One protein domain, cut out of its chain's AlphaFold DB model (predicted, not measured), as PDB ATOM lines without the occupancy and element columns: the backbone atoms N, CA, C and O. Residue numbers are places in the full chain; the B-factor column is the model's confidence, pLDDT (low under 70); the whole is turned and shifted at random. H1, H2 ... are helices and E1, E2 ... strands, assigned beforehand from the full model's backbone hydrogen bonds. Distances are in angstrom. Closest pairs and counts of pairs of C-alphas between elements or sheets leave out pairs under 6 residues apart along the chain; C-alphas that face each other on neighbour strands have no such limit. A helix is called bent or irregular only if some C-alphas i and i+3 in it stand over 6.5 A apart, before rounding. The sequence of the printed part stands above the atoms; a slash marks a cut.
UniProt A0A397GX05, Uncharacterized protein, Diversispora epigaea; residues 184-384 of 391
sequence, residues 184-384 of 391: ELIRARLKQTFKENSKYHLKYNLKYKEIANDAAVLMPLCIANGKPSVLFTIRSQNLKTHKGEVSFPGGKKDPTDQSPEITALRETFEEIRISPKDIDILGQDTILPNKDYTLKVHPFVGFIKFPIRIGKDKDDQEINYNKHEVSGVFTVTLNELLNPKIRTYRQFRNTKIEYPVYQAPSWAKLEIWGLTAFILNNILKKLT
ATOM      1  N   GLU A 184      23.618  36.878  34.242       46.66
ATOM      2  CA  GLU A 184      24.977  37.100  34.730       46.66
ATOM      3  C   GLU A 184      25.697  35.814  35.151       46.66
ATOM      4  O   GLU A 184      26.917  35.767  35.050       46.66
ATOM      5  N   LEU A 185      24.991  34.768  35.584       48.72
ATOM      6  CA  LEU A 185      25.584  33.497  35.986       48.72
ATOM      7  C   LEU A 185      25.933  32.608  34.788       48.72
ATOM      8  O   LEU A 185      27.038  32.065  34.711       48.72
ATOM      9  N   ILE A 186      25.029  32.527  33.807       50.50
ATOM     10  CA  ILE A 186      25.314  31.924  32.500       50.50
ATOM     11  C   ILE A 186      26.420  32.731  31.807       50.50
ATOM     12  O   ILE A 186      27.354  32.148  31.269       50.50
ATOM     13  N   ARG A 187      26.372  34.065  31.891       50.06
ATOM     14  CA  ARG A 187      27.388  35.002  31.395       50.06
ATOM     15  C   ARG A 187      28.727  34.808  32.105       50.06
ATOM     16  O   ARG A 187      29.747  34.820  31.433       50.06
ATOM     17  N   ALA A 188      28.767  34.609  33.422       49.66
ATOM     18  CA  ALA A 188      29.998  34.353  34.171       49.66
ATOM     19  C   ALA A 188      30.599  32.998  33.785       49.66
ATOM     20  O   ALA A 188      31.781  32.934  33.453       49.66
ATOM     21  N   ARG A 189      29.768  31.948  33.714       53.81
ATOM     22  CA  ARG A 189      30.174  30.619  33.239       53.81
ATOM     23  C   ARG A 189      30.689  30.680  31.808       53.81
ATOM     24  O   ARG A 189      31.742  30.122  31.530       53.81
ATOM     25  N   LEU A 190      30.003  31.379  30.909       55.06
ATOM     26  CA  LEU A 190      30.431  31.534  29.523       55.06
ATOM     27  C   LEU A 190      31.700  32.373  29.413       55.06
ATOM     28  O   LEU A 190      32.632  31.932  28.759       55.06
ATOM     29  N   LYS A 191      31.808  33.517  30.097       55.06
ATOM     30  CA  LYS A 191      33.033  34.335  30.124       55.06
ATOM     31  C   LYS A 191      34.234  33.547  30.644       55.06
ATOM     32  O   LYS A 191      35.307  33.640  30.056       55.06
ATOM     33  N   GLN A 192      34.063  32.763  31.707       52.50
ATOM     34  CA  GLN A 192      35.107  31.894  32.244       52.50
ATOM     35  C   GLN A 192      35.451  30.766  31.260       52.50
ATOM     36  O   GLN A 192      36.610  30.615  30.890       52.50
ATOM     37  N   THR A 193      34.444  30.072  30.723       56.94
ATOM     38  CA  THR A 193      34.614  29.008  29.720       56.94
ATOM     39  C   THR A 193      35.296  29.520  28.447       56.94
ATOM     40  O   THR A 193      36.163  28.846  27.904       56.94
ATOM     41  N   PHE A 194      34.946  30.713  27.956       59.69
ATOM     42  CA  PHE A 194      35.557  31.327  26.773       59.69
ATOM     43  C   PHE A 194      36.996  31.795  27.042       59.69
ATOM     44  O   PHE A 194      37.836  31.664  26.154       59.69
ATOM     45  N   LYS A 195      37.312  32.264  28.260       53.03
ATOM     46  CA  LYS A 195      38.684  32.618  28.671       53.03
ATOM     47  C   LYS A 195      39.581  31.389  28.859       53.03
ATOM     48  O   LYS A 195      40.685  31.354  28.318       53.03
ATOM     49  N   GLU A 196      39.113  30.372  29.580       47.62
ATOM     50  CA  GLU A 196      39.877  29.158  29.916       47.62
ATOM     51  C   GLU A 196      40.062  28.228  28.705       47.62
ATOM     52  O   GLU A 196      41.138  27.660  28.509       47.62
ATOM     53  N   ASN A 197      39.060  28.141  27.820       47.81
ATOM     54  CA  ASN A 197      39.114  27.296  26.622       47.81
ATOM     55  C   ASN A 197      39.781  27.957  25.411       47.81
ATOM     56  O   ASN A 197      39.772  27.368  24.329       47.81
ATOM     57  N   SER A 198      40.430  29.112  25.584       45.22
ATOM     58  CA  SER A 198      41.423  29.616  24.622       45.22
ATOM     59  C   SER A 198      42.546  28.592  24.367       45.22
ATOM     60  O   SER A 198      43.111  28.563  23.278       45.22
ATOM     61  N   LYS A 199      42.785  27.664  25.312       36.16
ATOM     62  CA  LYS A 199      43.673  26.498  25.153       36.16
ATOM     63  C   LYS A 199      43.169  25.419  24.190       36.16
ATOM     64  O   LYS A 199      43.988  24.653  23.687       36.16
ATOM     65  N   TYR A 200      41.875  25.367  23.867       39.75
ATOM     66  CA  TYR A 200      41.387  24.606  22.712       39.75
ATOM     67  C   TYR A 200      41.569  25.462  21.460       39.75
ATOM     68  O   TYR A 200      40.610  25.784  20.754       39.75
ATOM     69  N   HIS A 201      42.819  25.854  21.198       41.47
ATOM     70  CA  HIS A 201      43.196  26.372  19.897       41.47
ATOM     71  C   HIS A 201      42.664  25.391  18.860       41.47
ATOM     72  O   HIS A 201      42.865  24.174  18.974       41.47
ATOM     73  N   LEU A 202      41.946  25.913  17.862       45.47
ATOM     74  CA  LEU A 202      41.678  25.145  16.661       45.47
ATOM     75  C   LEU A 202      42.993  24.466  16.274       45.47
ATOM     76  O   LEU A 202      44.018  25.130  16.145       45.47
ATOM     77  N   LYS A 203      42.966  23.150  16.045       42.44
ATOM     78  CA  LYS A 203      44.110  22.382  15.521       42.44
ATOM     79  C   LYS A 203      44.528  22.844  14.105       42.44
ATOM     80  O   LYS A 203      45.289  22.171  13.420       42.44
ATOM     81  N   TYR A 204      43.973  23.961  13.647       50.06
ATOM     82  CA  TYR A 204      44.058  24.523  12.321       50.06
ATOM     83  C   TYR A 204      44.779  25.858  12.432       50.06
ATOM     84  O   TYR A 204      44.336  26.756  13.145       50.06
ATOM     85  N   ASN A 205      45.886  25.978  11.709       49.75
ATOM     86  CA  ASN A 205      46.585  27.241  11.547       49.75
ATOM     87  C   ASN A 205      45.682  28.168  10.714       49.75
ATOM     88  O   ASN A 205      45.565  27.984   9.499       49.75
ATOM     89  N   LEU A 206      44.949  29.070  11.376       60.31
ATOM     90  CA  LEU A 206      43.982  29.955  10.725       60.31
ATOM     91  C   LEU A 206      44.741  30.966   9.863       60.31
ATOM     92  O   LEU A 206      45.363  31.892  10.378       60.31
ATOM     93  N   LYS A 207      44.711  30.770   8.546       62.16
ATOM     94  CA  LYS A 207      45.286  31.706   7.579       62.16
ATOM     95  C   LYS A 207      44.215  32.691   7.133       62.16
ATOM     96  O   LYS A 207      43.087  32.291   6.875       62.16
ATOM     97  N   TYR A 208      44.582  33.957   7.009       71.25
ATOM     98  CA  TYR A 208      43.750  34.994   6.404       71.25
ATOM     99  C   TYR A 208      44.465  35.519   5.161       71.25
ATOM    100  O   TYR A 208      45.693  35.445   5.082       71.25
ATOM    101  N   LYS A 209      43.715  36.038   4.185       77.06
ATOM    102  CA  LYS A 209      44.323  36.889   3.153       77.06
ATOM    103  C   LYS A 209      44.848  38.176   3.802       77.06
ATOM    104  O   LYS A 209      44.341  38.573   4.849       77.06
ATOM    105  N   GLU A 210      45.832  38.822   3.170       66.31
ATOM    106  CA  GLU A 210      46.466  40.052   3.688       66.31
ATOM    107  C   GLU A 210      45.448  41.141   4.053       66.31
ATOM    108  O   GLU A 210      45.600  41.811   5.070       66.31
ATOM    109  N   ILE A 211      44.364  41.251   3.279       72.94
ATOM    110  CA  ILE A 211      43.224  42.118   3.576       72.94
ATOM    111  C   ILE A 211      42.007  41.224   3.837       72.94
ATOM    112  O   ILE A 211      41.405  40.681   2.907       72.94
ATOM    113  N   ALA A 212      41.659  41.052   5.111       79.25
ATOM    114  CA  ALA A 212      40.453  40.352   5.541       79.25
ATOM    115  C   ALA A 212      39.570  41.302   6.357       79.25
ATOM    116  O   ALA A 212      40.017  41.832   7.375       79.25
ATOM    117  N   ASN A 213      38.331  41.498   5.902       89.06
ATOM    118  CA  ASN A 213      37.367  42.381   6.559       89.06
ATOM    119  C   ASN A 213      36.726  41.686   7.763       89.06
ATOM    120  O   ASN A 213      36.570  40.463   7.769       89.06
ATOM    121  N   ASP A 214      36.299  42.459   8.755       92.38
ATOM    122  CA  ASP A 214      35.572  41.913   9.896       92.38
ATOM    123  C   ASP A 214      34.103  41.646   9.544       92.38
ATOM    124  O   ASP A 214      33.465  42.359   8.764       92.38
ATOM    125  N   ALA A 215      33.566  40.584  10.125       94.00
ATOM    126  CA  ALA A 215      32.158  40.224  10.094       94.00
ATOM    127  C   ALA A 215      31.768  39.685  11.469       94.00
ATOM    128  O   ALA A 215      32.612  39.140  12.179       94.00
ATOM    129  N   ALA A 216      30.504  39.790  11.852       95.12
ATOM    130  CA  ALA A 216      30.046  39.291  13.139       95.12
ATOM    131  C   ALA A 216      28.711  38.570  13.009       95.12
ATOM    132  O   ALA A 216      27.876  38.937  12.186       95.12
ATOM    133  N   VAL A 217      28.534  37.529  13.817       96.56
ATOM    134  CA  VAL A 217      27.307  36.725  13.854       96.56
ATOM    135  C   VAL A 217      26.857  36.524  15.291       96.56
ATOM    136  O   VAL A 217      27.693  36.406  16.188       96.56
ATOM    137  N   LEU A 218      25.548  36.438  15.504       96.75
ATOM    138  CA  LEU A 218      24.952  36.173  16.807       96.75
ATOM    139  C   LEU A 218      24.294  34.791  16.818       96.75
ATOM    140  O   LEU A 218      23.282  34.589  16.161       96.75
ATOM    141  N   MET A 219      24.813  33.854  17.612       94.81
ATOM    142  CA  MET A 219      24.091  32.635  17.981       94.81
ATOM    143  C   MET A 219      23.044  32.988  19.055       94.81
ATOM    144  O   MET A 219      23.426  33.205  20.212       94.81
ATOM    145  N   PRO A 220      21.740  33.039  18.722       92.12
ATOM    146  CA  PRO A 220      20.708  33.503  19.635       92.12
ATOM    147  C   PRO A 220      20.153  32.316  20.427       92.12
ATOM    148  O   PRO A 220      19.454  31.453  19.889       92.12
ATOM    149  N   LEU A 221      20.461  32.273  21.719       84.94
ATOM    150  CA  LEU A 221      19.772  31.430  22.689       84.94
ATOM    151  C   LEU A 221      18.430  32.074  23.042       84.94
ATOM    152  O   LEU A 221      18.352  33.278  23.271       84.94
ATOM    153  N   CYS A 222      17.371  31.279  23.102       82.81
ATOM    154  CA  CYS A 222      16.030  31.770  23.406       82.81
ATOM    155  C   CYS A 222      15.176  30.702  24.094       82.81
ATOM    156  O   CYS A 222      15.525  29.517  24.125       82.81
ATOM    157  N   ILE A 223      14.028  31.123  24.622       78.88
ATOM    158  CA  ILE A 223      12.947  30.223  25.023       78.88
ATOM    159  C   ILE A 223      11.891  30.254  23.921       78.88
ATOM    160  O   ILE A 223      11.102  31.190  23.842       78.88
ATOM    161  N   ALA A 224      11.877  29.234  23.066       79.88
ATOM    162  CA  ALA A 224      10.934  29.121  21.960       79.88
ATOM    163  C   ALA A 224       9.846  28.101  22.297       79.88
ATOM    164  O   ALA A 224      10.158  26.963  22.656       79.88
ATOM    165  N   ASN A 225       8.573  28.496  22.224       79.56
ATOM    166  CA  ASN A 225       7.430  27.642  22.580       79.56
ATOM    167  C   ASN A 225       7.605  26.956  23.957       79.56
ATOM    168  O   ASN A 225       7.316  25.770  24.128       79.56
ATOM    169  N   GLY A 226       8.152  27.693  24.934       70.19
ATOM    170  CA  GLY A 226       8.428  27.206  26.292       70.19
ATOM    171  C   GLY A 226       9.659  26.300  26.435       70.19
ATOM    172  O   GLY A 226       9.872  25.744  27.511       70.19
ATOM    173  N   LYS A 227      10.474  26.132  25.383       74.00
ATOM    174  CA  LYS A 227      11.648  25.246  25.373       74.00
ATOM    175  C   LYS A 227      12.949  26.011  25.087       74.00
ATOM    176  O   LYS A 227      12.987  26.792  24.131       74.00
ATOM    177  N   PRO A 228      14.040  25.747  25.833       76.94
ATOM    178  CA  PRO A 228      15.363  26.279  25.515       76.94
ATOM    179  C   PRO A 228      15.792  25.874  24.107       76.94
ATOM    180  O   PRO A 228      15.813  24.684  23.779       76.94
ATOM    181  N   SER A 229      16.119  26.860  23.280       82.44
ATOM    182  CA  SER A 229      16.330  26.678  21.847       82.44
ATOM    183  C   SER A 229      17.391  27.627  21.298       82.44
ATOM    184  O   SER A 229      17.752  28.620  21.930       82.44
ATOM    185  N   VAL A 230      17.879  27.311  20.100       89.75
ATOM    186  CA  VAL A 230      18.705  28.197  19.275       89.75
ATOM    187  C   VAL A 230      17.875  28.658  18.086       89.75
ATOM    188  O   VAL A 230      17.240  27.826  17.433       89.75
ATOM    189  N   LEU A 231      17.876  29.963  17.821       93.00
ATOM    190  CA  LEU A 231      17.201  30.563  16.673       93.00
ATOM    191  C   LEU A 231      18.135  30.627  15.461       93.00
ATOM    192  O   LEU A 231      19.308  30.975  15.577       93.00
ATOM    193  N   PHE A 232      17.586  30.314  14.293       94.75
ATOM    194  CA  PHE A 232      18.268  30.332  13.007       94.75
ATOM    195  C   PHE A 232      17.482  31.152  11.984       94.75
ATOM    196  O   PHE A 232      16.248  31.196  12.019       94.75
ATOM    197  N   THR A 233      18.205  31.750  11.040       92.19
ATOM    198  CA  THR A 233      17.654  32.395   9.847       92.19
ATOM    199  C   THR A 233      17.891  31.511   8.620       92.19
ATOM    200  O   THR A 233      18.864  30.758   8.540       92.19
ATOM    201  N   ILE A 234      16.977  31.571   7.653       90.31
ATOM    202  CA  ILE A 234      17.127  30.974   6.324       90.31
ATOM    203  C   ILE A 234      17.362  32.122   5.358       90.31
ATOM    204  O   ILE A 234      16.461  32.928   5.110       90.31
ATOM    205  N   ARG A 235      18.561  32.193   4.786       85.62
ATOM    206  CA  ARG A 235      18.946  33.283   3.888       85.62
ATOM    207  C   ARG A 235      18.034  33.354   2.667       85.62
ATOM    208  O   ARG A 235      17.645  32.334   2.098       85.62
ATOM    209  N   SER A 236      17.688  34.565   2.252       82.31
ATOM    210  CA  SER A 236      16.845  34.809   1.083       82.31
ATOM    211  C   SER A 236      17.473  34.239  -0.191       82.31
ATOM    212  O   SER A 236      18.686  34.295  -0.403       82.31
ATOM    213  N   GLN A 237      16.625  33.711  -1.075       78.75
ATOM    214  CA  GLN A 237      17.032  33.195  -2.389       78.75
ATOM    215  C   GLN A 237      17.547  34.302  -3.325       78.75
ATOM    216  O   GLN A 237      18.237  34.031  -4.309       78.75
ATOM    217  N   ASN A 238      17.250  35.561  -3.001       74.81
ATOM    218  CA  ASN A 238      17.618  36.717  -3.813       74.81
ATOM    219  C   ASN A 238      19.031  37.244  -3.505       74.81
ATOM    220  O   ASN A 238      19.523  38.127  -4.207       74.81
ATOM    221  N   LEU A 239      19.717  36.702  -2.493       74.19
ATOM    222  CA  LEU A 239      21.053  37.158  -2.099       74.19
ATOM    223  C   LEU A 239      22.141  36.675  -3.057       74.19
ATOM    224  O   LEU A 239      22.095  35.562  -3.559       74.19
ATOM    225  N   LYS A 240      23.182  37.479  -3.292       68.19
ATOM    226  CA  LYS A 240      24.258  37.123  -4.241       68.19
ATOM    227  C   LYS A 240      25.049  35.869  -3.830       68.19
ATOM    228  O   LYS A 240      25.582  35.181  -4.695       68.19
ATOM    229  N   THR A 241      25.116  35.564  -2.535       67.25
ATOM    230  CA  THR A 241      25.865  34.433  -1.966       67.25
ATOM    231  C   THR A 241      25.054  33.712  -0.886       67.25
ATOM    232  O   THR A 241      24.232  34.327  -0.200       67.25
ATOM    233  N   HIS A 242      25.323  32.410  -0.712       66.94
ATOM    234  CA  HIS A 242      24.746  31.572   0.354       66.94
ATOM    235  C   HIS A 242      23.206  31.525   0.353       66.94
ATOM    236  O   HIS A 242      22.564  31.554   1.401       66.94
ATOM    237  N   LYS A 243      22.601  31.515  -0.842       78.62
ATOM    238  CA  LYS A 243      21.144  31.505  -1.047       78.62
ATOM    239  C   LYS A 243      20.501  30.290  -0.380       78.62
ATOM    240  O   LYS A 243      20.921  29.165  -0.637       78.62
ATOM    241  N   GLY A 244      19.477  30.512   0.444       79.94
ATOM    242  CA  GLY A 244      18.730  29.435   1.101       79.94
ATOM    243  C   GLY A 244      19.493  28.673   2.186       79.94
ATOM    244  O   GLY A 244      18.958  27.709   2.729       79.94
ATOM    245  N   GLU A 245      20.729  29.067   2.506       87.38
ATOM    246  CA  GLU A 245      21.501  28.424   3.567       87.38
ATOM    247  C   GLU A 245      20.962  28.816   4.949       87.38
ATOM    248  O   GLU A 245      20.491  29.938   5.160       87.38
ATOM    249  N   VAL A 246      21.060  27.883   5.900       91.81
ATOM    250  CA  VAL A 246      20.795  28.161   7.312       91.81
ATOM    251  C   VAL A 246      21.978  28.920   7.908       91.81
ATOM    252  O   VAL A 246      23.122  28.450   7.871       91.81
ATOM    253  N   SER A 247      21.697  30.057   8.532       92.44
ATOM    254  CA  SER A 247      22.699  30.867   9.210       92.44
ATOM    255  C   SER A 247      22.228  31.365  10.569       92.44
ATOM    256  O   SER A 247      21.055  31.294  10.935       92.44
ATOM    257  N   PHE A 248      23.193  31.843  11.341       96.19
ATOM    258  CA  PHE A 248      22.914  32.803  12.398       96.19
ATOM    259  C   PHE A 248      22.710  34.191  11.785       96.19
ATOM    260  O   PHE A 248      23.302  34.448  10.732       96.19
ATOM    261  N   PRO A 249      21.923  35.075  12.424       95.56
ATOM    262  CA  PRO A 249      21.882  36.471  12.026       95.56
ATOM    263  C   PRO A 249      23.269  37.104  12.138       95.56
ATOM    264  O   PRO A 249      24.017  36.830  13.089       95.56
ATOM    265  N   GLY A 250      23.631  37.920  11.154       95.50
ATOM    266  CA  GLY A 250      24.939  38.553  11.112       95.50
ATOM    267  C   GLY A 250      25.413  38.907   9.712       95.50
ATOM    268  O   GLY A 250      24.929  38.398   8.705       95.50
ATOM    269  N   GLY A 251      26.466  39.712   9.663       93.88
ATOM    270  CA  GLY A 251      26.944  40.289   8.420       93.88
ATOM    271  C   GLY A 251      28.321  40.913   8.549       93.88
ATOM    272  O   GLY A 251      29.076  40.647   9.489       93.88
ATOM    273  N   LYS A 252      28.688  41.696   7.535       95.50
ATOM    274  CA  LYS A 252      29.978  42.390   7.504       95.50
ATOM    275  C   LYS A 252      29.931  43.590   8.441       95.50
ATOM    276  O   LYS A 252      28.895  44.222   8.587       95.50
ATOM    277  N   LYS A 253      31.079  43.921   9.026       95.44
ATOM    278  CA  LYS A 253      31.232  45.145   9.801       95.44
ATOM    279  C   LYS A 253      31.008  46.360   8.899       95.44
ATOM    280  O   LYS A 253      31.676  46.487   7.871       95.44
ATOM    281  N   ASP A 254      30.099  47.237   9.303       94.56
ATOM    282  CA  ASP A 254      29.919  48.547   8.686       94.56
ATOM    283  C   ASP A 254      30.981  49.528   9.227       94.56
ATOM    284  O   ASP A 254      31.379  49.406  10.391       94.56
ATOM    285  N   PRO A 255      31.468  50.507   8.438       92.81
ATOM    286  CA  PRO A 255      32.399  51.524   8.933       92.81
ATOM    287  C   PRO A 255      31.918  52.281  10.180       92.81
ATOM    288  O   PRO A 255      32.747  52.765  10.950       92.81
ATOM    289  N   THR A 256      30.604  52.377  10.394       93.25
ATOM    290  CA  THR A 256      29.992  53.035  11.558       93.25
ATOM    291  C   THR A 256      29.938  52.150  12.809       93.25
ATOM    292  O   THR A 256      29.767  52.664  13.918       93.25
ATOM    293  N   ASP A 257      30.143  50.835  12.677       93.81
ATOM    294  CA  ASP A 257      30.118  49.904  13.803       93.81
ATOM    295  C   ASP A 257      31.385  50.070  14.667       93.81
ATOM    296  O   ASP A 257      32.508  49.755  14.252       93.81
ATOM    297  N   GLN A 258      31.223  50.499  15.921       92.50
ATOM    298  CA  GLN A 258      32.362  50.729  16.827       92.50
ATOM    299  C   GLN A 258      33.020  49.419  17.298       92.50
ATOM    300  O   GLN A 258      34.180  49.415  17.708       92.50
ATOM    301  N   SER A 259      32.311  48.289  17.219       92.25
ATOM    302  CA  SER A 259      32.833  46.970  17.586       92.25
ATOM    303  C   SER A 259      32.135  45.844  16.809       92.25
ATOM    304  O   SER A 259      31.004  46.029  16.355       92.25
ATOM    305  N   PRO A 260      32.749  44.649  16.693       93.25
ATOM    306  CA  PRO A 260      32.073  43.480  16.124       93.25
ATOM    307  C   PRO A 260      30.804  43.070  16.888       93.25
ATOM    308  O   PRO A 260      29.904  42.473  16.308       93.25
ATOM    309  N   GLU A 261      30.709  43.382  18.184       93.06
ATOM    310  CA  GLU A 261      29.495  43.129  18.969       93.06
ATOM    311  C   GLU A 261      28.333  44.001  18.476       93.06
ATOM    312  O   GLU A 261      27.232  43.494  18.260       93.06
ATOM    313  N   ILE A 262      28.600  45.288  18.218       95.81
ATOM    314  CA  ILE A 262      27.618  46.212  17.634       95.81
ATOM    315  C   ILE A 262      27.198  45.730  16.247       95.81
ATOM    316  O   ILE A 262      26.001  45.695  15.978       95.81
ATOM    317  N   THR A 263      28.141  45.269  15.416       97.19
ATOM    318  CA  THR A 263      27.822  44.657  14.118       97.19
ATOM    319  C   THR A 263      26.841  43.496  14.275       97.19
ATOM    320  O   THR A 263      25.815  43.475  13.606       97.19
ATOM    321  N   ALA A 264      27.104  42.544  15.178       97.06
ATOM    322  CA  ALA A 264      26.221  41.390  15.367       97.06
ATOM    323  C   ALA A 264      24.806  41.807  15.806       97.06
ATOM    324  O   ALA A 264      23.819  41.253  15.321       97.06
ATOM    325  N   LEU A 265      24.701  42.786  16.709       96.75
ATOM    326  CA  LEU A 265      23.423  43.304  17.201       96.75
ATOM    327  C   LEU A 265      22.659  44.093  16.127       96.75
ATOM    328  O   LEU A 265      21.453  43.891  15.980       96.75
ATOM    329  N   ARG A 266      23.346  44.950  15.360       97.50
ATOM    330  CA  ARG A 266      22.771  45.714  14.243       97.50
ATOM    331  C   ARG A 266      22.220  44.775  13.174       97.50
ATOM    332  O   ARG A 266      21.043  44.865  12.849       97.50
ATOM    333  N   GLU A 267      23.031  43.834  12.702       97.69
ATOM    334  CA  GLU A 267      22.633  42.851  11.685       97.69
ATOM    335  C   GLU A 267      21.468  41.977  12.177       97.69
ATOM    336  O   GLU A 267      20.521  41.715  11.443       97.69
ATOM    337  N   THR A 268      21.463  41.588  13.458       97.19
ATOM    338  CA  THR A 268      20.321  40.866  14.050       97.19
ATOM    339  C   THR A 268      19.040  41.700  14.013       97.19
ATOM    340  O   THR A 268      17.965  41.184  13.699       97.19
ATOM    341  N   PHE A 269      19.132  42.997  14.302       96.81
ATOM    342  CA  PHE A 269      17.984  43.891  14.211       96.81
ATOM    343  C   PHE A 269      17.527  44.115  12.761       96.81
ATOM    344  O   PHE A 269      16.326  44.161  12.492       96.81
ATOM    345  N   GLU A 270      18.454  44.234  11.815       94.81
ATOM    346  CA  GLU A 270      18.146  44.377  10.389       94.81
ATOM    347  C   GLU A 270      17.443  43.131   9.837       94.81
ATOM    348  O   GLU A 270      16.367  43.254   9.241       94.81
ATOM    349  N   GLU A 271      17.981  41.943  10.120       94.44
ATOM    350  CA  GLU A 271      17.482  40.676   9.591       94.44
ATOM    351  C   GLU A 271      16.180  40.215  10.259       94.44
ATOM    352  O   GLU A 271      15.244  39.825   9.558       94.44
ATOM    353  N   ILE A 272      16.097  40.238  11.597       94.44
ATOM    354  CA  ILE A 272      14.996  39.611  12.361       94.44
ATOM    355  C   ILE A 272      14.306  40.542  13.364       94.44
ATOM    356  O   ILE A 272      13.550  40.079  14.215       94.44
ATOM    357  N   ARG A 273      14.558  41.856  13.287       95.06
ATOM    358  CA  ARG A 273      13.844  42.904  14.049       95.06
ATOM    359  C   ARG A 273      13.880  42.758  15.574       95.06
ATOM    360  O   ARG A 273      13.133  43.446  16.267       95.06
ATOM    361  N   ILE A 274      14.779  41.936  16.116       92.00
ATOM    362  CA  ILE A 274      14.998  41.836  17.561       92.00
ATOM    363  C   ILE A 274      15.895  42.993  17.988       92.00
ATOM    364  O   ILE A 274      17.012  43.139  17.493       92.00
ATOM    365  N   SER A 275      15.392  43.837  18.890       94.25
ATOM    366  CA  SER A 275      16.122  45.020  19.334       94.25
ATOM    367  C   SER A 275      17.363  44.627  20.144       94.25
ATOM    368  O   SER A 275      17.279  43.720  20.976       94.25
ATOM    369  N   PRO A 276      18.493  45.347  20.004       91.69
ATOM    370  CA  PRO A 276      19.685  45.101  20.813       91.69
ATOM    371  C   PRO A 276      19.427  45.111  22.327       91.69
ATOM    372  O   PRO A 276      20.045  44.346  23.058       91.69
ATOM    373  N   LYS A 277      18.474  45.924  22.810       88.44
ATOM    374  CA  LYS A 277      18.104  45.984  24.239       88.44
ATOM    375  C   LYS A 277      17.507  44.671  24.765       88.44
ATOM    376  O   LYS A 277      17.623  44.373  25.957       88.44
ATOM    377  N   ASP A 278      16.902  43.886  23.875       85.38
ATOM    378  CA  ASP A 278      16.231  42.627  24.189       85.38
ATOM    379  C   ASP A 278      17.183  41.423  24.107       85.38
ATOM    380  O   ASP A 278      16.764  40.280  24.299       85.38
ATOM    381  N   ILE A 279      18.469  41.675  23.846       85.75
ATOM    382  CA  ILE A 279      19.519  40.666  23.754       85.75
ATOM    383  C   ILE A 279      20.546  40.929  24.852       85.75
ATOM    384  O   ILE A 279      21.108  42.014  24.961       85.75
ATOM    385  N   ASP A 280      20.833  39.908  25.651       77.62
ATOM    386  CA  ASP A 280      22.003  39.906  26.521       77.62
ATOM    387  C   ASP A 280      23.153  39.169  25.850       77.62
ATOM    388  O   ASP A 280      23.108  37.947  25.702       77.62
ATOM    389  N   ILE A 281      24.224  39.886  25.506       81.88
ATOM    390  CA  ILE A 281      25.461  39.247  25.059       81.88
ATOM    391  C   ILE A 281      26.094  38.496  26.235       81.88
ATOM    392  O   ILE A 281      26.346  39.030  27.324       81.88
ATOM    393  N   LEU A 282      26.323  37.206  26.015       75.31
ATOM    394  CA  LEU A 282      26.861  36.286  27.007       75.31
ATOM    395  C   LEU A 282      28.374  36.114  26.864       75.31
ATOM    396  O   LEU A 282      29.074  35.917  27.858       75.31
ATOM    397  N   GLY A 283      28.878  36.199  25.634       75.19
ATOM    398  CA  GLY A 283      30.300  36.105  25.332       75.19
ATOM    399  C   GLY A 283      30.579  35.966  23.840       75.19
ATOM    400  O   GLY A 283      29.661  35.860  23.027       75.19
ATOM    401  N   GLN A 284      31.866  35.950  23.510       81.19
ATOM    402  CA  GLN A 284      32.387  35.785  22.159       81.19
ATOM    403  C   GLN A 284      33.189  34.480  22.083       81.19
ATOM    404  O   GLN A 284      33.998  34.201  22.971       81.19
ATOM    405  N   ASP A 285      32.961  33.687  21.039       78.19
ATOM    406  CA  ASP A 285      33.769  32.508  20.730       78.19
ATOM    407  C   ASP A 285      34.981  32.887  19.846       78.19
ATOM    408  O   ASP A 285      35.127  34.025  19.399       78.19
ATOM    409  N   THR A 286      35.889  31.943  19.611       76.44
ATOM    410  CA  THR A 286      37.094  32.142  18.803       76.44
ATOM    411  C   THR A 286      36.749  32.684  17.415       76.44
ATOM    412  O   THR A 286      35.834  32.186  16.763       76.44
ATOM    413  N   ILE A 287      37.519  33.669  16.945       82.44
ATOM    414  CA  ILE A 287      37.382  34.260  15.607       82.44
ATOM    415  C   ILE A 287      37.724  33.210  14.545       82.44
ATOM    416  O   ILE A 287      38.723  32.495  14.666       82.44
ATOM    417  N   LEU A 288      36.906  33.126  13.497       80.19
ATOM    418  CA  LEU A 288      37.024  32.114  12.448       80.19
ATOM    419  C   LEU A 288      37.105  32.753  11.059       80.19
ATOM    420  O   LEU A 288      36.404  33.728  10.798       80.19
ATOM    421  N   PRO A 289      37.888  32.192  10.125       80.06
ATOM    422  CA  PRO A 289      37.831  32.612   8.737       80.06
ATOM    423  C   PRO A 289      36.556  32.102   8.057       80.06
ATOM    424  O   PRO A 289      36.072  31.002   8.340       80.06
ATOM    425  N   ASN A 290      36.046  32.863   7.087       81.31
ATOM    426  CA  ASN A 290      35.115  32.306   6.105       81.31
ATOM    427  C   ASN A 290      35.837  31.356   5.124       81.31
ATOM    428  O   ASN A 290      37.064  31.266   5.093       81.31
ATOM    429  N   LYS A 291      35.065  30.664   4.276       78.81
ATOM    430  CA  LYS A 291      35.568  29.662   3.317       78.81
ATOM    431  C   LYS A 291      36.709  30.165   2.419       78.81
ATOM    432  O   LYS A 291      37.612  29.391   2.114       78.81
ATOM    433  N   ASP A 292      36.657  31.431   2.009       81.75
ATOM    434  CA  ASP A 292      37.627  32.035   1.085       81.75
ATOM    435  C   ASP A 292      38.717  32.852   1.802       81.75
ATOM    436  O   ASP A 292      39.538  33.498   1.144       81.75
ATOM    437  N   TYR A 293      38.734  32.816   3.140       81.19
ATOM    438  CA  TYR A 293      39.692  33.505   4.012       81.19
ATOM    439  C   TYR A 293      39.720  35.036   3.846       81.19
ATOM    440  O   TYR A 293      40.713  35.689   4.169       81.19
ATOM    441  N   THR A 294      38.631  35.606   3.329       85.38
ATOM    442  CA  THR A 294      38.426  37.044   3.100       85.38
ATOM    443  C   THR A 294      37.745  37.749   4.271       85.38
ATOM    444  O   THR A 294      37.735  38.978   4.299       85.38
ATOM    445  N   LEU A 295      37.165  37.001   5.216       86.50
ATOM    446  CA  LEU A 295      36.480  37.547   6.388       86.50
ATOM    447  C   LEU A 295      37.016  36.959   7.691       86.50
ATOM    448  O   LEU A 295      37.202  35.745   7.785       86.50
ATOM    449  N   LYS A 296      37.178  37.820   8.699       88.50
ATOM    450  CA  LYS A 296      37.338  37.468  10.114       88.50
ATOM    451  C   LYS A 296      35.959  37.479  10.763       88.50
ATOM    452  O   LYS A 296      35.389  38.536  11.004       88.50
ATOM    453  N   VAL A 297      35.387  36.302  10.983       89.19
ATOM    454  CA  VAL A 297      34.043  36.156  11.546       89.19
ATOM    455  C   VAL A 297      34.137  36.072  13.065       89.19
ATOM    456  O   VAL A 297      34.786  35.175  13.602       89.19
ATOM    457  N   HIS A 298      33.467  37.002  13.739       90.62
ATOM    458  CA  HIS A 298      33.364  37.139  15.185       90.62
ATOM    459  C   HIS A 298      32.043  36.527  15.688       90.62
ATOM    460  O   HIS A 298      30.996  37.171  15.587       90.62
ATOM    461  N   PRO A 299      32.052  35.289  16.211       87.50
ATOM    462  CA  PRO A 299      30.856  34.652  16.756       87.50
ATOM    463  C   PRO A 299      30.539  35.145  18.171       87.50
ATOM    464  O   PRO A 299      31.322  34.946  19.098       87.50
ATOM    465  N   PHE A 300      29.357  35.722  18.358       89.25
ATOM    466  CA  PHE A 300      28.805  36.074  19.663       89.25
ATOM    467  C   PHE A 300      27.688  35.115  20.057       89.25
ATOM    468  O   PHE A 300      26.956  34.609  19.211       89.25
ATOM    469  N   VAL A 301      27.536  34.880  21.359       85.69
ATOM    470  CA  VAL A 301      26.384  34.176  21.931       85.69
ATOM    471  C   VAL A 301      25.544  35.190  22.680       85.69
ATOM    472  O   VAL A 301      26.058  35.857  23.578       85.69
ATOM    473  N   GLY A 302      24.267  35.296  22.328       83.81
ATOM    474  CA  GLY A 302      23.314  36.172  23.005       83.81
ATOM    475  C   GLY A 302      22.123  35.398  23.540       83.81
ATOM    476  O   GLY A 302      21.783  34.347  23.005       83.81
ATOM    477  N   PHE A 303      21.484  35.915  24.583       82.25
ATOM    478  CA  PHE A 303      20.197  35.426  25.066       82.25
ATOM    479  C   PHE A 303      19.097  36.440  24.762       82.25
ATOM    480  O   PHE A 303      19.199  37.595  25.171       82.25
ATOM    481  N   ILE A 304      18.052  36.005  24.061       83.44
ATOM    482  CA  ILE A 304      16.855  36.810  23.807       83.44
ATOM    483  C   ILE A 304      15.986  36.777  25.066       83.44
ATOM    484  O   ILE A 304      15.580  35.707  25.522       83.44
ATOM    485  N   LYS A 305      15.724  37.957  25.636       78.38
ATOM    486  CA  LYS A 305      15.144  38.135  26.979       78.38
ATOM    487  C   LYS A 305      13.671  37.752  27.091       78.38
ATOM    488  O   LYS A 305      13.190  37.528  28.199       78.38
ATOM    489  N   PHE A 306      12.957  37.689  25.973       72.31
ATOM    490  CA  PHE A 306      11.534  37.378  25.935       72.31
ATOM    491  C   PHE A 306      11.280  36.013  25.273       72.31
ATOM    492  O   PHE A 306      12.053  35.583  24.412       72.31
ATOM    493  N   PRO A 307      10.218  35.295  25.680       74.00
ATOM    494  CA  PRO A 307       9.840  34.045  25.040       74.00
ATOM    495  C   PRO A 307       9.345  34.302  23.616       74.00
ATOM    496  O   PRO A 307       8.679  35.295  23.350       74.00
ATOM    497  N   ILE A 308       9.641  33.370  22.719       80.19
ATOM    498  CA  ILE A 308       9.328  33.473  21.296       80.19
ATOM    499  C   ILE A 308       8.310  32.394  20.937       80.19
ATOM    500  O   ILE A 308       8.501  31.221  21.281       80.19
ATOM    501  N   ARG A 309       7.262  32.754  20.193       79.94
ATOM    502  CA  ARG A 309       6.422  31.771  19.502       79.94
ATOM    503  C   ARG A 309       6.837  31.611  18.049       79.94
ATOM    504  O   ARG A 309       6.886  32.580  17.293       79.94
ATOM    505  N   ILE A 310       7.149  30.371  17.680       79.94
ATOM    506  CA  ILE A 310       7.466  29.972  16.305       79.94
ATOM    507  C   ILE A 310       6.515  28.836  15.947       79.94
ATOM    508  O   ILE A 310       6.688  27.702  16.409       79.94
ATOM    509  N   GLY A 311       5.491  29.154  15.165       69.25
ATOM    510  CA  GLY A 311       4.600  28.181  14.559       69.25
ATOM    511  C   GLY A 311       5.282  27.391  13.446       69.25
ATOM    512  O   GLY A 311       6.405  27.678  13.028       69.25
ATOM    513  N   LYS A 312       4.601  26.344  12.973       61.31
ATOM    514  CA  LYS A 312       5.060  25.558  11.812       61.31
ATOM    515  C   LYS A 312       4.799  26.279  10.489       61.31
ATOM    516  O   LYS A 312       5.492  26.008   9.512       61.31
ATOM    517  N   ASP A 313       3.831  27.191  10.492       60.03
ATOM    518  CA  ASP A 313       3.421  27.989   9.345       60.03
ATOM    519  C   ASP A 313       3.891  29.438   9.501       60.03
ATOM    520  O   ASP A 313       4.044  29.949  10.613       60.03
ATOM    521  N   LYS A 314       4.114  30.117   8.369       57.81
ATOM    522  CA  LYS A 314       4.644  31.494   8.335       57.81
ATOM    523  C   LYS A 314       3.761  32.517   9.056       57.81
ATOM    524  O   LYS A 314       4.283  33.560   9.444       57.81
ATOM    525  N   ASP A 315       2.478  32.216   9.221       56.88
ATOM    526  CA  ASP A 315       1.483  33.111   9.817       56.88
ATOM    527  C   ASP A 315       1.316  32.905  11.335       56.88
ATOM    528  O   ASP A 315       0.618  33.674  11.986       56.88
ATOM    529  N   ASP A 316       1.988  31.904  11.915       60.16
ATOM    530  CA  ASP A 316       1.898  31.540  13.340       60.16
ATOM    531  C   ASP A 316       3.221  31.810  14.090       60.16
ATOM    532  O   ASP A 316       3.555  31.183  15.094       60.16
ATOM    533  N   GLN A 317       4.037  32.738  13.580       69.31
ATOM    534  CA  GLN A 317       5.301  33.146  14.201       69.31
ATOM    535  C   GLN A 317       5.253  34.616  14.634       69.31
ATOM    536  O   GLN A 317       4.820  35.486  13.884       69.31
ATOM    537  N   GLU A 318       5.752  34.903  15.836       77.62
ATOM    538  CA  GLU A 318       5.819  36.270  16.378       77.62
ATOM    539  C   GLU A 318       7.053  37.045  15.888       77.62
ATOM    540  O   GLU A 318       7.161  38.253  16.096       77.62
ATOM    541  N   ILE A 319       7.998  36.371  15.223       82.00
ATOM    542  CA  ILE A 319       9.201  37.021  14.699       82.00
ATOM    543  C   ILE A 319       8.931  37.608  13.321       82.00
ATOM    544  O   ILE A 319       8.741  36.889  12.340       82.00
ATOM    545  N   ASN A 320       9.021  38.932  13.245       86.00
ATOM    546  CA  ASN A 320       9.103  39.651  11.986       86.00
ATOM    547  C   ASN A 320      10.543  39.635  11.456       86.00
ATOM    548  O   ASN A 320      11.484  39.853  12.211       86.00
ATOM    549  N   TYR A 321      10.731  39.435  10.155       89.50
ATOM    550  CA  TYR A 321      12.054  39.435   9.530       89.50
ATOM    551  C   TYR A 321      12.051  40.172   8.191       89.50
ATOM    552  O   TYR A 321      11.035  40.266   7.495       89.50
ATOM    553  N   ASN A 322      13.211  40.707   7.815       89.38
ATOM    554  CA  ASN A 322      13.410  41.396   6.551       89.38
ATOM    555  C   ASN A 322      13.379  40.398   5.386       89.38
ATOM    556  O   ASN A 322      14.354  39.696   5.128       89.38
ATOM    557  N   LYS A 323      12.274  40.373   4.634       87.25
ATOM    558  CA  LYS A 323      12.065  39.435   3.514       87.25
ATOM    559  C   LYS A 323      13.090  39.569   2.379       87.25
ATOM    560  O   LYS A 323      13.229  38.648   1.573       87.25
ATOM    561  N   HIS A 324      13.807  40.691   2.296       85.69
ATOM    562  CA  HIS A 324      14.875  40.866   1.311       85.69
ATOM    563  C   HIS A 324      16.104  40.005   1.630       85.69
ATOM    564  O   HIS A 324      16.755  39.504   0.711       85.69
ATOM    565  N   GLU A 325      16.370  39.760   2.911       84.50
ATOM    566  CA  GLU A 325      17.576  39.081   3.399       84.50
ATOM    567  C   GLU A 325      17.276  37.714   4.006       84.50
ATOM    568  O   GLU A 325      18.071  36.785   3.870       84.50
ATOM    569  N   VAL A 326      16.089  37.546   4.584       88.56
ATOM    570  CA  VAL A 326      15.652  36.337   5.277       88.56
ATOM    571  C   VAL A 326      14.368  35.817   4.638       88.56
ATOM    572  O   VAL A 326      13.392  36.537   4.461       88.56
ATOM    573  N   SER A 327      14.353  34.538   4.280       88.62
ATOM    574  CA  SER A 327      13.174  33.861   3.717       88.62
ATOM    575  C   SER A 327      12.342  33.118   4.766       88.62
ATOM    576  O   SER A 327      11.153  32.862   4.538       88.62
ATOM    577  N   GLY A 328      12.938  32.824   5.922       88.19
ATOM    578  CA  GLY A 328      12.279  32.203   7.062       88.19
ATOM    579  C   GLY A 328      13.163  32.199   8.302       88.19
ATOM    580  O   GLY A 328      14.380  32.359   8.212       88.19
ATOM    581  N   VAL A 329      12.540  31.987   9.454       90.00
ATOM    582  CA  VAL A 329      13.212  31.783  10.736       90.00
ATOM    583  C   VAL A 329      12.717  30.485  11.348       90.00
ATOM    584  O   VAL A 329      11.592  30.056  11.099       90.00
ATOM    585  N   PHE A 330      13.563  29.828  12.128       91.00
ATOM    586  CA  PHE A 330      13.156  28.650  12.879       91.00
ATOM    587  C   PHE A 330      14.006  28.480  14.124       91.00
ATOM    588  O   PHE A 330      15.067  29.081  14.269       91.00
ATOM    589  N   THR A 331      13.546  27.619  15.021       90.25
ATOM    590  CA  THR A 331      14.284  27.269  16.231       90.25
ATOM    591  C   THR A 331      14.516  25.773  16.297       90.25
ATOM    592  O   THR A 331      13.649  24.992  15.903       90.25
ATOM    593  N   VAL A 332      15.659  25.370  16.841       87.44
ATOM    594  CA  VAL A 332      15.924  23.976  17.221       87.44
ATOM    595  C   VAL A 332      16.149  23.937  18.720       87.44
ATOM    596  O   VAL A 332      16.914  24.746  19.251       87.44
ATOM    597  N   THR A 333      15.477  23.024  19.417       84.94
ATOM    598  CA  THR A 333      15.624  22.942  20.871       84.94
ATOM    599  C   THR A 333      17.034  22.488  21.233       84.94
ATOM    600  O   THR A 333      17.653  21.700  20.514       84.94
ATOM    601  N   LEU A 334      17.552  22.935  22.378       78.19
ATOM    602  CA  LEU A 334      18.846  22.457  22.869       78.19
ATOM    603  C   LEU A 334      18.835  20.932  23.025       78.19
ATOM    604  O   LEU A 334      19.789  20.276  22.635       78.19
ATOM    605  N   ASN A 335      17.734  20.345  23.500       78.06
ATOM    606  CA  ASN A 335      17.615  18.893  23.625       78.06
ATOM    607  C   ASN A 335      17.795  18.157  22.282       78.06
ATOM    608  O   ASN A 335      18.487  17.143  22.219       78.06
ATOM    609  N   GLU A 336      17.214  18.679  21.199       84.12
ATOM    610  CA  GLU A 336      17.425  18.135  19.853       84.12
ATOM    611  C   GLU A 336      18.872  18.326  19.401       84.12
ATOM    612  O   GLU A 336      19.497  17.362  18.971       84.12
ATOM    613  N   LEU A 337      19.444  19.521  19.569       84.12
ATOM    614  CA  LEU A 337      20.832  19.829  19.195       84.12
ATOM    615  C   LEU A 337      21.876  18.966  19.910       84.12
ATOM    616  O   LEU A 337      22.945  18.693  19.360       84.12
ATOM    617  N   LEU A 338      21.566  18.516  21.125       80.00
ATOM    618  CA  LEU A 338      22.410  17.613  21.901       80.00
ATOM    619  C   LEU A 338      22.211  16.141  21.535       80.00
ATOM    620  O   LEU A 338      23.053  15.306  21.882       80.00
ATOM    621  N   ASN A 339      21.143  15.801  20.809       83.00
ATOM    622  CA  ASN A 339      20.910  14.445  20.350       83.00
ATOM    623  C   ASN A 339      21.903  14.094  19.229       83.00
ATOM    624  O   ASN A 339      21.832  14.647  18.131       83.00
ATOM    625  N   PRO A 340      22.797  13.110  19.428       81.94
ATOM    626  CA  PRO A 340      23.777  12.755  18.412       81.94
ATOM    627  C   PRO A 340      23.142  12.227  17.119       81.94
ATOM    628  O   PRO A 340      23.812  12.238  16.097       81.94
ATOM    629  N   LYS A 341      21.878  11.779  17.132       87.00
ATOM    630  CA  LYS A 341      21.190  11.285  15.929       87.00
ATOM    631  C   LYS A 341      20.954  12.368  14.880       87.00
ATOM    632  O   LYS A 341      20.898  12.038  13.702       87.00
ATOM    633  N   ILE A 342      20.828  13.632  15.287       84.75
ATOM    634  CA  ILE A 342      20.615  14.725  14.332       84.75
ATOM    635  C   ILE A 342      21.931  15.284  13.788       84.75
ATOM    636  O   ILE A 342      21.905  16.176  12.945       84.75
ATOM    637  N   ARG A 343      23.077  14.799  14.287       90.12
ATOM    638  CA  ARG A 343      24.406  15.288  13.929       90.12
ATOM    639  C   ARG A 343      25.194  14.209  13.206       90.12
ATOM    640  O   ARG A 343      25.453  13.140  13.746       90.12
ATOM    641  N   THR A 344      25.667  14.547  12.020       90.38
ATOM    642  CA  THR A 344      26.616  13.741  11.252       90.38
ATOM    643  C   THR A 344      27.913  14.517  11.058       90.38
ATOM    644  O   THR A 344      27.987  15.713  11.353       90.38
ATOM    645  N   TYR A 345      28.956  13.834  10.598       86.75
ATOM    646  CA  TYR A 345      30.209  14.463  10.204       86.75
ATOM    647  C   TYR A 345      30.437  14.204   8.723       86.75
ATOM    648  O   TYR A 345      30.241  13.088   8.246       86.75
ATOM    649  N   ARG A 346      30.826  15.249   7.995       85.25
ATOM    650  CA  ARG A 346      31.191  15.151   6.583       85.25
ATOM    651  C   ARG A 346      32.642  15.531   6.398       85.25
ATOM    652  O   ARG A 346      33.150  16.429   7.070       85.25
ATOM    653  N   GLN A 347      33.289  14.869   5.451       80.19
ATOM    654  CA  GLN A 347      34.647  15.196   5.060       80.19
ATOM    655  C   GLN A 347      34.661  16.524   4.293       80.19
ATOM    656  O   GLN A 347      33.856  16.768   3.391       80.19
ATOM    657  N   PHE A 348      35.566  17.421   4.673       71.62
ATOM    658  CA  PHE A 348      35.771  18.676   3.974       71.62
ATOM    659  C   PHE A 348      36.629  18.429   2.733       71.62
ATOM    660  O   PHE A 348      37.859  18.353   2.822       71.62
ATOM    661  N   ARG A 349      35.984  18.323   1.563       71.81
ATOM    662  CA  ARG A 349      36.652  18.009   0.284       71.81
ATOM    663  C   ARG A 349      37.525  16.746   0.440       71.81
ATOM    664  O   ARG A 349      37.157  15.839   1.175       71.81
ATOM    665  N   ASN A 350      38.704  16.713  -0.178       70.06
ATOM    666  CA  ASN A 350      39.660  15.602  -0.074       70.06
ATOM    667  C   ASN A 350      40.634  15.751   1.109       70.06
ATOM    668  O   ASN A 350      41.743  15.224   1.083       70.06
ATOM    669  N   THR A 351      40.271  16.519   2.140       71.50
ATOM    670  CA  THR A 351      41.126  16.699   3.323       71.50
ATOM    671  C   THR A 351      40.781  15.670   4.395       71.50
ATOM    672  O   THR A 351      39.685  15.124   4.404       71.50
ATOM    673  N   LYS A 352      41.669  15.431   5.365       71.75
ATOM    674  CA  LYS A 352      41.357  14.598   6.547       71.75
ATOM    675  C   LYS A 352      40.475  15.321   7.584       71.75
ATOM    676  O   LYS A 352      40.341  14.855   8.712       71.75
ATOM    677  N   ILE A 353      39.947  16.496   7.240       66.44
ATOM    678  CA  ILE A 353      39.184  17.352   8.144       66.44
ATOM    679  C   ILE A 353      37.713  16.996   8.010       66.44
ATOM    680  O   ILE A 353      37.167  17.006   6.912       66.44
ATOM    681  N   GLU A 354      37.065  16.735   9.137       77.69
ATOM    682  CA  GLU A 354      35.622  16.548   9.196       77.69
ATOM    683  C   GLU A 354      34.954  17.744   9.864       77.69
ATOM    684  O   GLU A 354      35.478  18.305  10.832       77.69
ATOM    685  N   TYR A 355      33.773  18.105   9.373       78.94
ATOM    686  CA  TYR A 355      32.945  19.160   9.943       78.94
ATOM    687  C   TYR A 355      31.562  18.618  10.321       78.94
ATOM    688  O   TYR A 355      31.065  17.690   9.674       78.94
ATOM    689  N   PRO A 356      30.947  19.156  11.389       85.50
ATOM    690  CA  PRO A 356      29.623  18.733  11.812       85.50
ATOM    691  C   PRO A 356      28.558  19.237  10.834       85.50
ATOM    692  O   PRO A 356      28.641  20.357  10.329       85.50
ATOM    693  N   VAL A 357      27.530  18.424  10.626       90.88
ATOM    694  CA  VAL A 357      26.294  18.789   9.932       90.88
ATOM    695  C   VAL A 357      25.129  18.389  10.821       90.88
ATOM    696  O   VAL A 357      25.080  17.249  11.286       90.88
ATOM    697  N   TYR A 358      24.210  19.318  11.064       91.56
ATOM    698  CA  TYR A 358      22.988  19.057  11.817       91.56
ATOM    699  C   TYR A 358      21.793  19.030  10.873       91.56
ATOM    700  O   TYR A 358      21.689  19.853   9.963       91.56
ATOM    701  N   GLN A 359      20.869  18.111  11.111       90.44
ATOM    702  CA  GLN A 359      19.568  18.139  10.459       90.44
ATOM    703  C   GLN A 359      18.740  19.280  11.057       90.44
ATOM    704  O   GLN A 359      18.597  19.370  12.279       90.44
ATOM    705  N   ALA A 360      18.210  20.160  10.205       83.88
ATOM    706  CA  ALA A 360      17.188  21.106  10.632       83.88
ATOM    707  C   ALA A 360      15.858  20.355  10.863       83.88
ATOM    708  O   ALA A 360      15.726  19.192  10.463       83.88
ATOM    709  N   PRO A 361      14.855  20.987  11.498       76.62
ATOM    710  CA  PRO A 361      13.537  20.389  11.657       76.62
ATOM    711  C   PRO A 361      12.987  19.873  10.321       76.62
ATOM    712  O   PRO A 361      13.155  20.508   9.279       76.62
ATOM    713  N   SER A 362      12.312  18.722  10.350       72.44
ATOM    714  CA  SER A 362      11.897  17.988   9.143       72.44
ATOM    715  C   SER A 362      11.045  18.812   8.174       72.44
ATOM    716  O   SER A 362      11.140  18.622   6.963       72.44
ATOM    717  N   TRP A 363      10.252  19.750   8.690       69.69
ATOM    718  CA  TRP A 363       9.436  20.657   7.886       69.69
ATOM    719  C   TRP A 363      10.274  21.639   7.056       69.69
ATOM    720  O   TRP A 363       9.868  21.992   5.953       69.69
ATOM    721  N   ALA A 364      11.455  22.037   7.539       69.19
ATOM    722  CA  ALA A 364      12.343  22.940   6.815       69.19
ATOM    723  C   ALA A 364      13.072  22.217   5.674       69.19
ATOM    724  O   ALA A 364      13.419  22.850   4.684       69.19
ATOM    725  N   LYS A 365      13.297  20.895   5.788       75.75
ATOM    726  CA  LYS A 365      14.084  20.083   4.833       75.75
ATOM    727  C   LYS A 365      15.474  20.674   4.529       75.75
ATOM    728  O   LYS A 365      16.003  20.500   3.434       75.75
ATOM    729  N   LEU A 366      16.059  21.374   5.499       85.25
ATOM    730  CA  LEU A 366      17.369  22.011   5.395       85.25
ATOM    731  C   LEU A 366      18.396  21.313   6.287       85.25
ATOM    732  O   LEU A 366      18.072  20.553   7.201       85.25
ATOM    733  N   GLU A 367      19.658  21.628   6.037       91.88
ATOM    734  CA  GLU A 367      20.769  21.242   6.894       91.88
ATOM    735  C   GLU A 367      21.416  22.489   7.483       91.88
ATOM    736  O   GLU A 367      21.521  23.528   6.829       91.88
ATOM    737  N   ILE A 368      21.897  22.366   8.713       91.75
ATOM    738  CA  ILE A 368      22.793  23.337   9.331       91.75
ATOM    739  C   ILE A 368      24.204  22.811   9.096       91.75
ATOM    740  O   ILE A 368      24.607  21.796   9.671       91.75
ATOM    741  N   TRP A 369      24.954  23.475   8.224       90.12
ATOM    742  CA  TRP A 369      26.280  23.037   7.785       90.12
ATOM    743  C   TRP A 369      27.257  24.218   7.709       90.12
ATOM    744  O   TRP A 369      26.937  25.343   8.099       90.12
ATOM    745  N   GLY A 370      28.490  23.951   7.270       86.06
ATOM    746  CA  GLY A 370      29.502  24.985   7.063       86.06
ATOM    747  C   GLY A 370      29.910  25.712   8.349       86.06
ATOM    748  O   GLY A 370      30.031  25.103   9.416       86.06
ATOM    749  N   LEU A 371      30.148  27.022   8.235       85.44
ATOM    750  CA  LEU A 371      30.611  27.851   9.350       85.44
ATOM    751  C   LEU A 371      29.580  27.908  10.490       85.44
ATOM    752  O   LEU A 371      29.964  27.802  11.654       85.44
ATOM    753  N   THR A 372      28.284  27.975  10.164       89.88
ATOM    754  CA  THR A 372      27.181  27.957  11.139       89.88
ATOM    755  C   THR A 372      27.246  26.715  12.025       89.88
ATOM    756  O   THR A 372      27.260  26.820  13.251       89.88
ATOM    757  N   ALA A 373      27.356  25.526  11.423       88.25
ATOM    758  CA  ALA A 373      27.432  24.273  12.174       88.25
ATOM    759  C   ALA A 373      28.714  24.154  13.007       88.25
ATOM    760  O   ALA A 373      28.700  23.552  14.084       88.25
ATOM    761  N   PHE A 374      29.820  24.724  12.524       83.88
ATOM    762  CA  PHE A 374      31.083  24.742  13.252       83.88
ATOM    763  C   PHE A 374      30.994  25.600  14.521       83.88
ATOM    764  O   PHE A 374      31.318  25.113  15.606       83.88
ATOM    765  N   ILE A 375      30.485  26.832  14.394       85.25
ATOM    766  CA  ILE A 375      30.225  27.748  15.515       85.25
ATOM    767  C   ILE A 375      29.274  27.087  16.519       85.25
ATOM    768  O   ILE A 375      29.608  26.959  17.697       85.25
ATOM    769  N   LEU A 376      28.142  26.564  16.037       86.62
ATOM    770  CA  LEU A 376      27.150  25.872  16.860       86.62
ATOM    771  C   LEU A 376      27.778  24.728  17.666       86.62
ATOM    772  O   LEU A 376      27.622  24.650  18.880       86.62
ATOM    773  N   ASN A 377      28.526  23.845  17.007       83.19
ATOM    774  CA  ASN A 377      29.152  22.698  17.656       83.19
ATOM    775  C   ASN A 377      30.182  23.097  18.720       83.19
ATOM    776  O   ASN A 377      30.267  22.438  19.756       83.19
ATOM    777  N   ASN A 378      30.971  24.143  18.468       77.50
ATOM    778  CA  ASN A 378      31.976  24.618  19.418       77.50
ATOM    779  C   ASN A 378      31.332  25.240  20.652       77.50
ATOM    780  O   ASN A 378      31.719  24.905  21.772       77.50
ATOM    781  N   ILE A 379      30.316  26.078  20.457       76.56
ATOM    782  CA  ILE A 379      29.577  26.692  21.558       76.56
ATOM    783  C   ILE A 379      28.827  25.627  22.358       76.56
ATOM    784  O   ILE A 379      28.933  25.602  23.581       76.56
ATOM    785  N   LEU A 380      28.135  24.686  21.707       76.56
ATOM    786  CA  LEU A 380      27.425  23.625  22.424       76.56
ATOM    787  C   LEU A 380      28.381  22.754  23.253       76.56
ATOM    788  O   LEU A 380      28.070  22.452  24.399       76.56
ATOM    789  N   LYS A 381      29.570  22.408  22.732       72.69
ATOM    790  CA  LYS A 381      30.605  21.690  23.505       72.69
ATOM    791  C   LYS A 381      31.022  22.429  24.774       72.69
ATOM    792  O   LYS A 381      31.351  21.773  25.756       72.69
ATOM    793  N   LYS A 382      31.028  23.765  24.737       67.38
ATOM    794  CA  LYS A 382      31.347  24.641  25.875       67.38
ATOM    795  C   LYS A 382      30.176  24.781  26.850       67.38
ATOM    796  O   LYS A 382      30.397  24.962  28.041       67.38
ATOM    797  N   LEU A 383      28.942  24.692  26.355       62.16
ATOM    798  CA  LEU A 383      27.723  24.799  27.160       62.16
ATOM    799  C   LEU A 383      27.360  23.503  27.904       62.16
ATOM    800  O   LEU A 383      26.664  23.564  28.915       62.16
ATOM    801  N   THR A 384      27.799  22.340  27.420       57.25
ATOM    802  CA  THR A 384      27.394  21.026  27.952       57.25
ATOM    803  C   THR A 384      28.445  20.398  28.858       57.25
ATOM    804  O   THR A 384      29.620  20.377  28.493       57.25
TER     805      THR A 384
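Overview. This is residues 184 to 384 of the 391 residues of an uncharacterized protein of Diversispora epigaea (UniProt A0A397GX05). A strongly twisted sheet of six strands, E1 to E6, curls round helix H2 on one face, while H4 and H1 lie over parts of the opposite face. H4 is sandwiched between this sheet and a small hairpin, E7 and E8, with E8 the nearer of its two strands; H1 runs along edge strand E4. The printed part has 201 residues with four named helices and eight named strands, in the order H1 E1 E2 E3 H2 E4 E5 E6 H3 E7 E8 H4. The large sheet is branched and mixed, with E1 parallel to E5 but antiparallel to E2 and E3, and the second sheet is antiparallel; the class is mixed, helices and strands. The whole is compact and rounded, with a radius of gyration of the C-alphas of 16.2 A and spans of 45 by 41 by 40 A.

Arrangement. H1, residues 184 to 199, is on the branched sheet at a height of 7.9 A, over E4, residues 279 to 284, and runs along the strands at 12 degrees on the local plane; their closest C-alphas, those of Arg 187 and Leu 282, are 4.6 A apart. E1, residues 213 to 224, and E2, residues 227 to 235, form an antiparallel hairpin, with N 222 and O 229 at 2.9 A. E3, residues 250 to 252, is on the same side of E1 as E2 and antiparallel to E1, with N 216 and O 251 at 2.9 A. E5, residues 295 to 304, is parallel to E1 on the other side, with N 219 and O 300 at 2.8 A. The sheet curls round H2, residues 260 to 272; the closest C-alphas of E1 and H2, those of Ala 216 and Ala 264, are 4.9 A apart. E4 and E5 form a hairpin, with N 282 and O 301 at 2.8 A. E6, residues 326 to 333, is an edge strand antiparallel to E2, with N 232 and O 330 at 2.8 A. H3, residues 334 to 338, stands at the sheet's level. E7, residues 343 to 347, and E8, residues 354 to 359, form a hairpin, with N 344 and O 357 at 2.9 A. H4, residues 370 to 383, is on the branched sheet at a height of 8.9 A, on the same face as H1 and the opposite face from H2. It lies over E1 and only just over E5, with 3 C-alphas falling on E5, and runs slantwise to the strands, at 56 degrees to E1 on the local plane. The closest C-alphas of E8 and H4, those of Pro 356 and Ala 373, are 6.0 A apart. H1 and H4 touch through residues 190 to 194 and 382 to 383 alone, with the C-alphas of Thr 193 and Lys 382 closest at 6.7 A. Every O i to N i+4 pair is within hydrogen-bond range in H2, H3 and H4, and 10 of 12 are in H1.

Along the chain. H1 begins with C-alpha 184 at (24.977, 37.100, 34.730) and is 23.5 A long; it is only just irregular, with C-alphas 196 and 199 6.6 A apart. E1 is 33.3 A long, E2 24.1 A, H2 17.9 A, E5 26.3 A and E6 20.6 A. C-alpha 213, where E1 begins, is at (37.367, 42.381, 6.559). H4 is 20.2 A long and ends with C-alpha 383 at (27.723, 24.799, 27.160).

Size, cuts and confidence. The two C-alphas farthest apart, those of Glu 210 and Asp 316, are 46.4 A apart. The printed part has no cut. The long links are H1 to E1, E2 to E3 and E5 to E6. Mean pLDDT of the printed part is 79.5; 41 residues are under 70, among them residues 184 to 207 and 311 to 317.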